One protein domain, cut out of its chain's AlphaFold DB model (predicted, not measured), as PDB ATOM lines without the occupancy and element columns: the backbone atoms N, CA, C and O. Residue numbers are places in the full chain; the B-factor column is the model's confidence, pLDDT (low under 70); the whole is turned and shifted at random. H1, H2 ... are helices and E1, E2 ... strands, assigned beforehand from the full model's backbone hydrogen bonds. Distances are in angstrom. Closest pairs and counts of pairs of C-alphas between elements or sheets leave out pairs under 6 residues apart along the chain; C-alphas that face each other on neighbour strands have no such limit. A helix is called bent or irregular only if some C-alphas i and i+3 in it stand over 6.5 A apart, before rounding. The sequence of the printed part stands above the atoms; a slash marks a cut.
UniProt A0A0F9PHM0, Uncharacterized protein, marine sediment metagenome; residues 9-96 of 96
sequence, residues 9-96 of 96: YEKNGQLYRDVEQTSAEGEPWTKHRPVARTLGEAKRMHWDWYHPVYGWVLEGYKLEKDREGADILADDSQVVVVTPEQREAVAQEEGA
ATOM      1  N   TYR A   9      33.411  26.668  84.657       87.19
ATOM      2  CA  TYR A   9      33.973  27.667  85.564       87.19
ATOM      3  C   TYR A   9      32.883  28.452  86.287       87.19
ATOM      4  O   TYR A   9      31.748  28.560  85.825       87.19
ATOM      5  N   GLU A  10      33.240  29.027  87.432       87.19
ATOM      6  CA  GLU A  10      32.358  29.891  88.211       87.19
ATOM      7  C   GLU A  10      32.669  31.366  87.937       87.19
ATOM      8  O   GLU A  10      33.821  31.800  87.991       87.19
ATOM      9  N   LYS A  11      31.631  32.160  87.667       85.69
ATOM     10  CA  LYS A  11      31.713  33.615  87.523       85.69
ATOM     11  C   LYS A  11      30.541  34.250  88.261       85.69
ATOM     12  O   LYS A  11      29.390  33.980  87.943       85.69
ATOM     13  N   ASN A  12      30.833  35.109  89.240       84.06
ATOM     14  CA  ASN A  12      29.828  35.788  90.072       84.06
ATOM     15  C   ASN A  12      28.832  34.830  90.766       84.06
ATOM     16  O   ASN A  12      27.647  35.137  90.851       84.06
ATOM     17  N   GLY A  13      29.293  33.664  91.235       80.12
ATOM     18  CA  GLY A  13      28.435  32.665  91.891       80.12
ATOM     19  C   GLY A  13      27.581  31.818  90.939       80.12
ATOM     20  O   GLY A  13      26.790  31.003  91.403       80.12
ATOM     21  N   GLN A  14      27.737  31.988  89.622       84.88
ATOM     22  CA  GLN A  14      27.045  31.220  88.588       84.88
ATOM     23  C   GLN A  14      28.050  30.359  87.810       84.88
ATOM     24  O   GLN A  14      29.136  30.824  87.461       84.88
ATOM     25  N   LEU A  15      27.687  29.106  87.523       87.50
ATOM     26  CA  LEU A  15      28.495  28.211  86.692       87.50
ATOM     27  C   LEU A  15      28.248  28.460  85.205       87.50
ATOM     28  O   LEU A  15      27.108  28.702  84.797       87.50
ATOM     29  N   TYR A  16      29.309  28.345  84.409       88.94
ATOM     30  CA  TYR A  16      29.301  28.506  82.960       88.94
ATOM     31  C   TYR A  16      30.153  27.442  82.271       88.94
ATOM     32  O   TYR A  16      31.118  26.959  82.853       88.94
ATOM     33  N   ARG A  17      29.814  27.131  81.016       87.56
ATOM     34  CA  ARG A  17      30.620  26.345  80.074       87.56
ATOM     35  C   ARG A  17      30.774  27.106  78.767       87.56
ATOM     36  O   ARG A  17      29.806  27.693  78.271       87.56
ATOM     37  N   ASP A  18      31.964  27.043  78.196       87.19
ATOM     38  CA  ASP A  18      32.266  27.629  76.895       87.19
ATOM     39  C   ASP A  18      32.050  26.587  75.796       87.19
ATOM     40  O   ASP A  18      32.522  25.456  75.886       87.19
ATOM     41  N   VAL A  19      31.286  26.958  74.770       81.75
ATOM     42  CA  VAL A  19      30.985  26.085  73.632       81.75
ATOM     43  C   VAL A  19      31.413  26.786  72.357       81.75
ATOM     44  O   VAL A  19      30.868  27.835  72.016       81.75
ATOM     45  N   GLU A  20      32.360  26.196  71.636       86.56
ATOM     46  CA  GLU A  20      32.722  26.669  70.303       86.56
ATOM     47  C   GLU A  20      31.557  26.450  69.330       86.56
ATOM     48  O   GLU A  20      30.888  25.412  69.317       86.56
ATOM     49  N   GLN A  21      31.275  27.474  68.539       84.44
ATOM     50  CA  GLN A  21      30.230  27.500  67.529       84.44
ATOM     51  C   GLN A  21      30.779  28.146  66.264       84.44
ATOM     52  O   GLN A  21      31.705  28.950  66.307       84.44
ATOM     53  N   THR A  22      30.174  27.823  65.128       86.25
ATOM     54  CA  THR A  22      30.473  28.475  63.852       86.25
ATOM     55  C   THR A  22      29.328  29.423  63.521       86.25
ATOM     56  O   THR A  22      28.159  29.043  63.605       86.25
ATOM     57  N   SER A  23      29.644  30.677  63.205       81.12
ATOM     58  CA  SER A  23      28.655  31.660  62.772       81.12
ATOM     59  C   SER A  23      28.101  31.297  61.391       81.12
ATOM     60  O   SER A  23      28.667  30.474  60.669       81.12
ATOM     61  N   ALA A  24      27.000  31.934  60.988       78.12
ATOM     62  CA  ALA A  24      26.454  31.765  59.639       78.12
ATOM     63  C   ALA A  24      27.448  32.181  58.533       78.12
ATOM     64  O   ALA A  24      27.335  31.729  57.397       78.12
ATOM     65  N   GLU A  25      28.431  33.013  58.880       86.56
ATOM     66  CA  GLU A  25      29.492  33.506  57.998       86.56
ATOM     67  C   GLU A  25      30.740  32.601  58.020       86.56
ATOM     68  O   GLU A  25      31.694  32.841  57.285       86.56
ATOM     69  N   GLY A  26      30.729  31.526  58.819       87.88
ATOM     70  CA  GLY A  26      31.821  30.555  58.918       87.88
ATOM     71  C   GLY A  26      32.874  30.882  59.980       87.88
ATOM     72  O   GLY A  26      33.820  30.114  60.152       87.88
ATOM     73  N   GLU A  27      32.724  31.986  60.713       88.75
ATOM     74  CA  GLU A  27      33.686  32.395  61.737       88.75
ATOM     75  C   GLU A  27      33.456  31.639  63.057       88.75
ATOM     76  O   GLU A  27      32.309  31.498  63.499       88.75
ATOM     77  N   PRO A  28      34.517  31.142  63.718       91.00
ATOM     78  CA  PRO A  28      34.386  30.531  65.029       91.00
ATOM     79  C   PRO A  28      34.063  31.595  66.082       91.00
ATOM     80  O   PRO A  28      34.657  32.672  66.110       91.00
ATOM     81  N   TRP A  29      33.148  31.277  66.987       89.62
ATOM     82  CA  TRP A  29      32.844  32.096  68.151       89.62
ATOM     83  C   TRP A  29      32.565  31.218  69.367       89.62
ATOM     84  O   TRP A  29      32.060  30.100  69.257       89.62
ATOM     85  N   THR A  30      32.895  31.730  70.550       86.56
ATOM     86  CA  THR A  30      32.659  31.028  71.812       86.56
ATOM     87  C   THR A  30      31.334  31.481  72.405       86.56
ATOM     88  O   THR A  30      31.140  32.653  72.724       86.56
ATOM     89  N   LYS A  31      30.412  30.538  72.584       84.31
ATOM     90  CA  LYS A  31      29.151  30.765  73.281       84.31
ATOM     91  C   LYS A  31      29.301  30.379  74.748       84.31
ATOM     92  O   LYS A  31      29.419  29.200  75.070       84.31
ATOM     93  N   HIS A  32      29.204  31.363  75.633       87.88
ATOM     94  CA  HIS A  32      29.130  31.138  77.076       87.88
ATOM     95  C   HIS A  32      27.720  30.665  77.452       87.88
ATOM     96  O   HIS A  32      26.734  31.365  77.201       87.88
ATOM     97  N   ARG A  33      27.596  29.466  78.024       85.56
ATOM     98  CA  ARG A  33      26.313  28.892  78.457       85.56
ATOM     99  C   ARG A  33      26.275  28.802  79.975       85.56
ATOM    100  O   ARG A  33      27.222  28.259  80.537       85.56
ATOM    101  N   PRO A  34      25.213  29.280  80.642       89.62
ATOM    102  CA  PRO A  34      25.034  29.004  82.057       89.62
ATOM    103  C   PRO A  34      24.837  27.501  82.270       89.62
ATOM    104  O   PRO A  34      24.289  26.795  81.415       89.62
ATOM    105  N   VAL A  35      25.318  27.022  83.407       89.69
ATOM    106  CA  VAL A  35      25.365  25.611  83.769       89.69
ATOM    107  C   VAL A  35      24.646  25.385  85.094       89.69
ATOM    108  O   VAL A  35      24.780  26.171  86.030       89.69
ATOM    109  N   ALA A  36      23.895  24.293  85.157       88.88
ATOM    110  CA  ALA A  36      23.242  23.756  86.340       88.88
ATOM    111  C   ALA A  36      23.968  22.490  86.812       88.88
ATOM    112  O   ALA A  36      24.485  21.720  85.994       88.88
ATOM    113  N   ARG A  37      23.963  22.240  88.125       86.31
ATOM    114  CA  ARG A  37      24.602  21.040  88.701       86.31
ATOM    115  C   ARG A  37      23.717  19.803  88.620       86.31
ATOM    116  O   ARG A  37      24.199  18.681  88.711       86.31
ATOM    117  N   THR A  38      22.408  19.999  88.479       86.88
ATOM    118  CA  THR A  38      21.433  18.905  88.441       86.88
ATOM    119  C   THR A  38      20.554  18.994  87.205       86.88
ATOM    120  O   THR A  38      20.295  20.079  86.684       86.88
ATOM    121  N   LEU A  39      20.064  17.841  86.741       84.69
ATOM    122  CA  LEU A  39      19.172  17.778  85.584       84.69
ATOM    123  C   LEU A  39      17.870  18.553  85.832       84.69
ATOM    124  O   LEU A  39      17.437  19.286  84.951       84.69
ATOM    125  N   GLY A  40      17.286  18.449  87.028       86.50
ATOM    126  CA  GLY A  40      16.058  19.172  87.377       86.50
ATOM    127  C   GLY A  40      16.244  20.691  87.438       86.50
ATOM    128  O   GLY A  40      15.332  21.444  87.112       86.50
ATOM    129  N   GLU A  41      17.428  21.175  87.819       85.81
ATOM    130  CA  GLU A  41      17.767  22.601  87.731       85.81
ATOM    131  C   GLU A  41      17.960  23.037  86.269       85.81
ATOM    132  O   GLU A  41      17.441  24.076  85.866       85.81
ATOM    133  N   ALA A  42      18.637  22.218  85.455       87.25
ATOM    134  CA  ALA A  42      18.804  22.484  84.028       87.25
ATOM    135  C   ALA A  42      17.447  22.574  83.305       87.25
ATOM    136  O   ALA A  42      17.224  23.521  82.554       87.25
ATOM    137  N   LYS A  43      16.531  21.630  83.579       86.62
ATOM    138  CA  LYS A  43      15.165  21.595  83.025       86.62
ATOM    139  C   LYS A  43      14.348  22.813  83.456       86.62
ATOM    140  O   LYS A  43      13.797  23.500  82.605       86.62
ATOM    141  N   ARG A  44      14.365  23.160  84.748       86.56
ATOM    142  CA  ARG A  44      13.683  24.350  85.295       86.56
ATOM    143  C   ARG A  44      14.032  25.653  84.600       86.56
ATOM    144  O   ARG A  44      13.192  26.542  84.464       86.56
ATOM    145  N   MET A  45      15.297  25.786  84.231       86.31
ATOM    146  CA  MET A  45      15.812  27.000  83.618       86.31
ATOM    147  C   MET A  45      15.733  26.963  82.091       86.31
ATOM    148  O   MET A  45      16.095  27.957  81.468       86.31
ATOM    149  N   HIS A  46      15.302  25.857  81.476       87.62
ATOM    150  CA  HIS A  46      15.243  25.708  80.026       87.62
ATOM    151  C   HIS A  46      13.939  26.254  79.449       87.62
ATOM    152  O   HIS A  46      12.859  25.748  79.738       87.62
ATOM    153  N   TRP A  47      14.058  27.277  78.602       84.81
ATOM    154  CA  TRP A  47      12.922  27.946  77.982       84.81
ATOM    155  C   TRP A  47      13.247  28.306  76.542       84.81
ATOM    156  O   TRP A  47      14.036  29.208  76.270       84.81
ATOM    157  N   ASP A  48      12.583  27.634  75.613       87.69
ATOM    158  CA  ASP A  48      12.682  27.960  74.199       87.69
ATOM    159  C   ASP A  48      11.458  28.770  73.783       87.69
ATOM    160  O   ASP A  48      10.317  28.441  74.117       87.69
ATOM    161  N   TRP A  49      11.678  29.859  73.057       85.81
ATOM    162  CA  TRP A  49      10.591  30.724  72.618       85.81
ATOM    163  C   TRP A  49      10.881  31.326  71.248       85.81
ATOM    164  O   TRP A  49      12.028  31.509  70.849       85.81
ATOM    165  N   TYR A  50       9.826  31.618  70.493       84.50
ATOM    166  CA  TYR A  50       9.955  32.177  69.154       84.50
ATOM    167  C   TYR A  50       9.867  33.707  69.188       84.50
ATOM    168  O   TYR A  50       8.863  34.269  69.627       84.50
ATOM    169  N   HIS A  51      10.900  34.385  68.685       86.56
ATOM    170  CA  HIS A  51      10.891  35.819  68.416       86.56
ATOM    171  C   HIS A  51      10.599  36.080  66.928       86.56
ATOM    172  O   HIS A  51      11.290  35.527  66.070       86.56
ATOM    173  N   PRO A  52       9.675  36.992  66.575       85.12
ATOM    174  CA  PRO A  52       9.285  37.230  65.180       85.12
ATOM    175  C   PRO A  52      10.425  37.722  64.274       85.12
ATOM    176  O   PRO A  52      10.383  37.505  63.070       85.12
ATOM    177  N   VAL A  53      11.444  38.380  64.837       91.44
ATOM    178  CA  VAL A  53      12.607  38.888  64.079       91.44
ATOM    179  C   VAL A  53      13.805  37.938  64.137       91.44
ATOM    180  O   VAL A  53      14.573  37.867  63.185       91.44
ATOM    181  N   TYR A  54      13.981  37.219  65.250       81.00
ATOM    182  CA  TYR A  54      15.214  36.466  65.529       81.00
ATOM    183  C   TYR A  54      15.028  34.950  65.405       81.00
ATOM    184  O   TYR A  54      15.998  34.204  65.486       81.00
ATOM    185  N   GLY A  55      13.795  34.485  65.185       87.06
ATOM    186  CA  GLY A  55      13.465  33.070  65.156       87.06
ATOM    187  C   GLY A  55      13.442  32.457  66.554       87.06
ATOM    188  O   GLY A  55      13.116  33.123  67.536       87.06
ATOM    189  N   TRP A  56      13.763  31.168  66.644       82.81
ATOM    190  CA  TRP A  56      13.821  30.453  67.916       82.81
ATOM    191  C   TRP A  56      14.990  30.933  68.774       82.81
ATOM    192  O   TRP A  56      16.157  30.801  68.403       82.81
ATOM    193  N   VAL A  57      14.660  31.456  69.946       83.44
ATOM    194  CA  VAL A  57      15.599  31.793  71.005       83.44
ATOM    195  C   VAL A  57      15.639  30.616  71.969       83.44
ATOM    196  O   VAL A  57      14.637  30.294  72.602       83.44
ATOM    197  N   LEU A  58      16.803  29.965  72.037       85.00
ATOM    198  CA  LEU A  58      17.033  28.819  72.914       85.00
ATOM    199  C   LEU A  58      17.693  29.287  74.212       85.00
ATOM    200  O   LEU A  58      18.900  29.575  74.218       85.00
ATOM    201  N   GLU A  59      16.917  29.376  75.287       83.75
ATOM    202  CA  GLU A  59      17.349  29.916  76.574       83.75
ATOM    203  C   GLU A  59      17.433  28.823  77.647       83.75
ATOM    204  O   GLU A  59      16.771  27.784  77.594       83.75
ATOM    205  N   GLY A  60      18.322  29.039  78.617       85.19
ATOM    206  CA  GLY A  60      18.438  28.187  79.792       85.19
ATOM    207  C   GLY A  60      19.774  27.503  80.009       85.19
ATOM    208  O   GLY A  60      20.758  27.722  79.291       85.19
ATOM    209  N   TYR A  61      19.793  26.697  81.069       87.62
ATOM    210  CA  TYR A  61      21.012  26.150  81.645       87.62
ATOM    211  C   TYR A  61      21.319  24.795  81.015       87.62
ATOM    212  O   TYR A  61      20.431  23.986  80.749       87.62
ATOM    213  N   LYS A  62      22.600  24.537  80.765       85.81
ATOM    214  CA  LYS A  62      23.073  23.197  80.409       85.81
ATOM    215  C   LYS A  62      23.428  22.421  81.667       85.81
ATOM    216  O   LYS A  62      23.778  23.011  82.682       85.81
ATOM    217  N   LEU A  63      23.334  21.098  81.603       85.50
ATOM    218  CA  LEU A  63      23.868  20.264  82.670       85.50
ATOM    219  C   LEU A  63      25.399  20.359  82.662       85.50
ATOM    220  O   LEU A  63      26.006  20.426  81.592       85.50
ATOM    221  N   GLU A  64      26.016  20.370  83.843       81.81
ATOM    222  CA  GLU A  64      27.475  20.486  84.003       81.81
ATOM    223  C   GLU A  64      28.270  19.403  83.275       81.81
ATOM    224  O   GLU A  64      29.400  19.636  82.850       81.81
ATOM    225  N   LYS A  65      27.654  18.240  83.087       82.50
ATOM    226  CA  LYS A  65      28.209  17.117  82.352       82.50
ATOM    227  C   LYS A  65      27.190  16.622  81.337       82.50
ATOM    228  O   LYS A  65      25.994  16.554  81.626       82.50
ATOM    229  N   ASP A  66      27.682  16.241  80.165       82.19
ATOM    230  CA  ASP A  66      26.857  15.587  79.159       82.19
ATOM    231  C   ASP A  66      26.359  14.232  79.686       82.19
ATOM    232  O   ASP A  66      27.101  13.465  80.311       82.19
ATOM    233  N   ARG A  67      25.070  13.965  79.466       86.62
ATOM    234  CA  ARG A  67      24.425  12.707  79.858       86.62
ATOM    235  C   ARG A  67      24.836  11.584  78.922       86.62
ATOM    236  O   ARG A  67      25.125  11.819  77.747       86.62
ATOM    237  N   GLU A  68      24.813  10.359  79.431       87.81
ATOM    238  CA  GLU A  68      24.992   9.190  78.579       87.81
ATOM    239  C   GLU A  68      23.829   9.074  77.586       87.81
ATOM    240  O   GLU A  68      22.690   9.441  77.883       87.81
ATOM    241  N   GLY A  69      24.102   8.548  76.390       86.25
ATOM    242  CA  GLY A  69      23.083   8.431  75.343       86.25
ATOM    243  C   GLY A  69      21.870   7.603  75.777       86.25
ATOM    244  O   GLY A  69      20.746   7.937  75.416       86.25
ATOM    245  N   ALA A  70      22.080   6.567  76.597       87.44
ATOM    246  CA  ALA A  70      20.998   5.757  77.154       87.44
ATOM    247  C   ALA A  70      20.077   6.576  78.072       87.44
ATOM    248  O   ALA A  70      18.858   6.476  77.946       87.44
ATOM    249  N   ASP A  71      20.644   7.436  78.924       85.69
ATOM    250  CA  ASP A  71      19.862   8.314  79.795       85.69
ATOM    251  C   ASP A  71      19.051   9.316  78.980       85.69
ATOM    252  O   ASP A  71      17.909   9.595  79.322       85.69
ATOM    253  N   ILE A  72      19.635   9.867  77.910       84.75
ATOM    254  CA  ILE A  72      18.946  10.810  77.019       84.75
ATOM    255  C   ILE A  72      17.748  10.134  76.348       84.75
ATOM    256  O   ILE A  72      16.676  10.722  76.293       84.75
ATOM    257  N   LEU A  73      17.912   8.902  75.859       86.81
ATOM    258  CA  LEU A  73      16.830   8.156  75.207       86.81
ATOM    259  C   LEU A  73      15.745   7.687  76.183       86.81
ATOM    260  O   LEU A  73      14.616   7.456  75.762       86.81
ATOM    261  N   ALA A  74      16.087   7.530  77.461       88.44
ATOM    262  CA  ALA A  74      15.136   7.229  78.523       88.44
ATOM    263  C   ALA A  74      14.416   8.480  79.061       88.44
ATOM    264  O   ALA A  74      13.527   8.335  79.895       88.44
ATOM    265  N   ASP A  75      14.797   9.689  78.626       83.12
ATOM    266  CA  ASP A  75      14.129  10.926  79.025       83.12
ATOM    267  C   ASP A  75      12.768  11.035  78.329       83.12
ATOM    268  O   ASP A  75      12.681  11.203  77.113       83.12
ATOM    269  N   ASP A  76      11.705  10.927  79.117       84.69
ATOM    270  CA  ASP A  76      10.313  10.980  78.684       84.69
ATOM    271  C   ASP A  76       9.690  12.378  78.823       84.69
ATOM    272  O   ASP A  76       8.478  12.534  78.647       84.69
ATOM    273  N   SER A  77      10.509  13.402  79.096       80.81
ATOM    274  CA  SER A  77      10.040  14.788  79.148       80.81
ATOM    275  C   SER A  77       9.381  15.228  77.842       80.81
ATOM    276  O   SER A  77       9.783  14.865  76.734       80.81
ATOM    277  N   GLN A  78       8.334  16.038  77.987       81.88
ATOM    278  CA  GLN A  78       7.541  16.553  76.879       81.88
ATOM    279  C   GLN A  78       7.612  18.076  76.843       81.88
ATOM    280  O   GLN A  78       7.748  18.739  77.867       81.88
ATOM    281  N   VAL A  79       7.494  18.648  75.646       81.94
ATOM    282  CA  VAL A  79       7.441  20.104  75.486       81.94
ATOM    283  C   VAL A  79       6.104  20.623  76.012       81.94
ATOM    284  O   VAL A  79       5.049  20.276  75.478       81.94
ATOM    285  N   VAL A  80       6.154  21.505  77.012       84.31
ATOM    286  CA  VAL A  80       4.980  22.201  77.553       84.31
ATOM    287  C   VAL A  80       4.959  23.639  77.036       84.31
ATOM    288  O   VAL A  80       5.873  24.423  77.283       84.31
ATOM    289  N   VAL A  81       3.901  24.003  76.309       86.25
ATOM    290  CA  VAL A  81       3.711  25.375  75.819       86.25
ATOM    291  C   VAL A  81       3.025  26.197  76.903       86.25
ATOM    292  O   VAL A  81       1.913  25.873  77.316       86.25
ATOM    293  N   VAL A  82       3.673  27.277  77.339       83.81
ATOM    294  CA  VAL A  82       3.194  28.108  78.450       83.81
ATOM    295  C   VAL A  82       3.220  29.593  78.101       83.81
ATOM    296  O   VAL A  82       4.053  30.058  77.319       83.81
ATOM    297  N   THR A  83       2.318  30.354  78.715       85.75
ATOM    298  CA  THR A  83       2.390  31.824  78.734       85.75
ATOM    299  C   THR A  83       3.480  32.305  79.703       85.75
ATOM    300  O   THR A  83       3.879  31.546  80.591       85.75
ATOM    301  N   PRO A  84       3.987  33.548  79.573       83.12
ATOM    302  CA  PRO A  84       4.964  34.103  80.512       83.12
ATOM    303  C   PRO A  84       4.540  34.000  81.984       83.12
ATOM    304  O   PRO A  84       5.369  33.685  82.830       83.12
ATOM    305  N   GLU A  85       3.254  34.196  82.279       86.38
ATOM    306  CA  GLU A  85       2.685  34.144  83.628       86.38
ATOM    307  C   GLU A  85       2.662  32.724  84.219       86.38
ATOM    308  O   GLU A  85       2.651  32.556  85.435       86.38
ATOM    309  N   GLN A  86       2.668  31.690  83.371       86.31
ATOM    310  CA  GLN A  86       2.634  30.281  83.780       86.31
ATOM    311  C   GLN A  86       4.029  29.676  83.998       86.31
ATOM    312  O   GLN A  86       4.134  28.569  84.530       86.31
ATOM    313  N   ARG A  87       5.098  30.384  83.605       81.50
ATOM    314  CA  ARG A  87       6.474  29.859  83.602       81.50
ATOM    315  C   ARG A  87       6.919  29.349  84.968       81.50
ATOM    316  O   ARG A  87       7.399  28.228  85.056       81.50
ATOM    317  N   GLU A  88       6.741  30.137  86.029       81.12
ATOM    318  CA  GLU A  88       7.219  29.762  87.369       81.12
ATOM    319  C   GLU A  88       6.516  28.521  87.928       81.12
ATOM    320  O   GLU A  88       7.168  27.679  88.541       81.12
ATOM    321  N   ALA A  89       5.207  28.390  87.697       82.25
ATOM    322  CA  ALA A  89       4.431  27.250  88.176       82.25
ATOM    323  C   ALA A  89       4.886  25.947  87.501       82.25
ATOM    324  O   ALA A  89       5.181  24.968  88.178       82.25
ATOM    325  N   VAL A  90       5.031  25.971  86.174       83.25
ATOM    326  CA  VAL A  90       5.446  24.801  85.384       83.25
ATOM    327  C   VAL A  90       6.915  24.453  85.637       83.25
ATOM    328  O   VAL A  90       7.266  23.279  85.706       83.25
ATOM    329  N   ALA A  91       7.773  25.455  85.877       80.06
ATOM    330  CA  ALA A  91       9.161  25.222  86.277       80.06
ATOM    331  C   ALA A  91       9.243  24.349  87.540       80.06
ATOM    332  O   ALA A  91      10.052  23.427  87.618       80.06
ATOM    333  N   GLN A  92       8.422  24.637  88.552       73.44
ATOM    334  CA  GLN A  92       8.454  23.897  89.815       73.44
ATOM    335  C   GLN A  92       8.046  22.429  89.646       73.44
ATOM    336  O   GLN A  92       8.598  21.585  90.345       73.44
ATOM    337  N   GLU A  93       7.140  22.134  88.712       75.00
ATOM    338  CA  GLU A  93       6.685  20.772  88.409       75.00
ATOM    339  C   GLU A  93       7.731  19.971  87.615       75.00
ATOM    340  O   GLU A  93       8.031  18.840  87.981       75.00
ATOM    341  N   GLU A  94       8.354  20.568  86.593       66.31
ATOM    342  CA  GLU A  94       9.396  19.924  85.764       66.31
ATOM    343  C   GLU A  94      10.740  19.734  86.493       66.31
ATOM    344  O   GLU A  94      11.605  18.961  86.074       66.31
ATOM    345  N   GLY A  95      10.960  20.500  87.562       61.12
ATOM    346  CA  GLY A  95      12.188  20.481  88.350       61.12
ATOM    347  C   GLY A  95      12.192  19.570  89.571       61.12
ATOM    348  O   GLY A  95      13.219  19.563  90.266       61.12
ATOM    349  N   ALA A  96      11.060  18.919  89.858       52.66
ATOM    350  CA  ALA A  96      10.825  18.018  90.988       52.66
ATOM    351  C   ALA A  96      11.290  16.585  90.685       52.66
ATOM    352  O   ALA A  96      11.792  15.942  91.636       52.66
TER     353      ALA A  96
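Overview. This is residues 9 to 96 of the 96 residues of an uncharacterized protein of marine sediment metagenome (UniProt A0A0F9PHM0). Picture a V made of two strand hairpins that stand apart: a long one of E2 and E3, with the short strand E1 alongside E2 near its base, and a shorter one of E4 and E5. The short helix H1 joins the two arms near the base of the V, H3 packs on H1 away from the long hairpin, and residues 68 to 76, which hold the small helix H2, stick out on their own. The printed part has 88 residues, with three named helices and five named strands in the order E1 E2 E3 H1 E4 E5 H2 H3, and its class is mixed, helices and strands. One sheet has the order E1 E2 E3 and the other E4 E5, both antiparallel. The whole is only just loose, close to compact, with a radius of gyration of the C-alphas of 14.8 A and spans of 39 by 33 by 32 A.

Arrangement. Begin at residues 9 to 11, strand E1, and go on to E2, residues 14 to 22, and E3, residues 28 to 36; they form a meander, each strand the antiparallel neighbour of the one before. E1 and E2 are a hairpin at 115 degrees between their directions, with N 11 and O 14 at 2.8 A. E2, the inner strand, forms a hairpin with E3 at 151 degrees; look for N 19 and O 31, 2.9 A apart, and N 35 and O 15 at 2.8 A, both within hydrogen-bond range. Next comes H1, residues 39 to 44, which only grazes this sheet with its residues 41 to 44; the closest C-alphas of E3 and H1 are those of Ala 36 and Ala 42, 5.2 A apart. Then E4, residues 47 to 51, and E5, residues 55 to 59, make an antiparallel hairpin at 156 degrees, with N 49 and O 57 at 3.0 A and N 57 and O 49 at 2.8 A. E3 and E4 are apart, and so are E3 and E5. Past E5, residues 62 to 63 pair in parallel with residues 35 to 36 of E3. H2, residues 69 to 73, touches no helix and is not on the sheet of E1, E2 and E3. The last helix, H3, residues 84 to 94, touches H1 at a shallow tilt of 20 degrees, opposite ways, the closest C-alphas being those of Arg 44 and Ala 91, 4.7 A apart. H3 is irregular: C-alphas 85 and 88 are 7.3 A apart. In H1 and H2 every O i to N i+4 pair is within hydrogen-bond range; in H3, 5 of 7 are.

Along the chain. Find C-alpha 9 at (33.973, 27.667, 85.564), where the three-residue E1 begins. From C-alpha 14 to C-alpha 22, at (30.473, 28.475, 63.852), E2 covers 25.1 A, and E3 comes back over 25.0 A. H1 is 8.6 A long. E4 measures 12.6 A and E5 12.5 A. H2 is 6.3 A long. H3 runs 15.8 A to C-alpha 94 at (9.396, 19.924, 85.764).

Size, cuts and confidence. The two C-alphas farthest apart are those of Glu 25 and Ala 96, at 40.9 A. The printed part has no cut, and it ends at Ala 96, the chain's last residue. No link is long; E5 to H2, with 9 residues between them, and H2 to H3, with 10, are short, and the others are tight. Residues 68 to 76, of which 69 to 73 belong to H2, stand free. The mean pLDDT of the printed part is 84.3, and residues 94 to 96 are under 70.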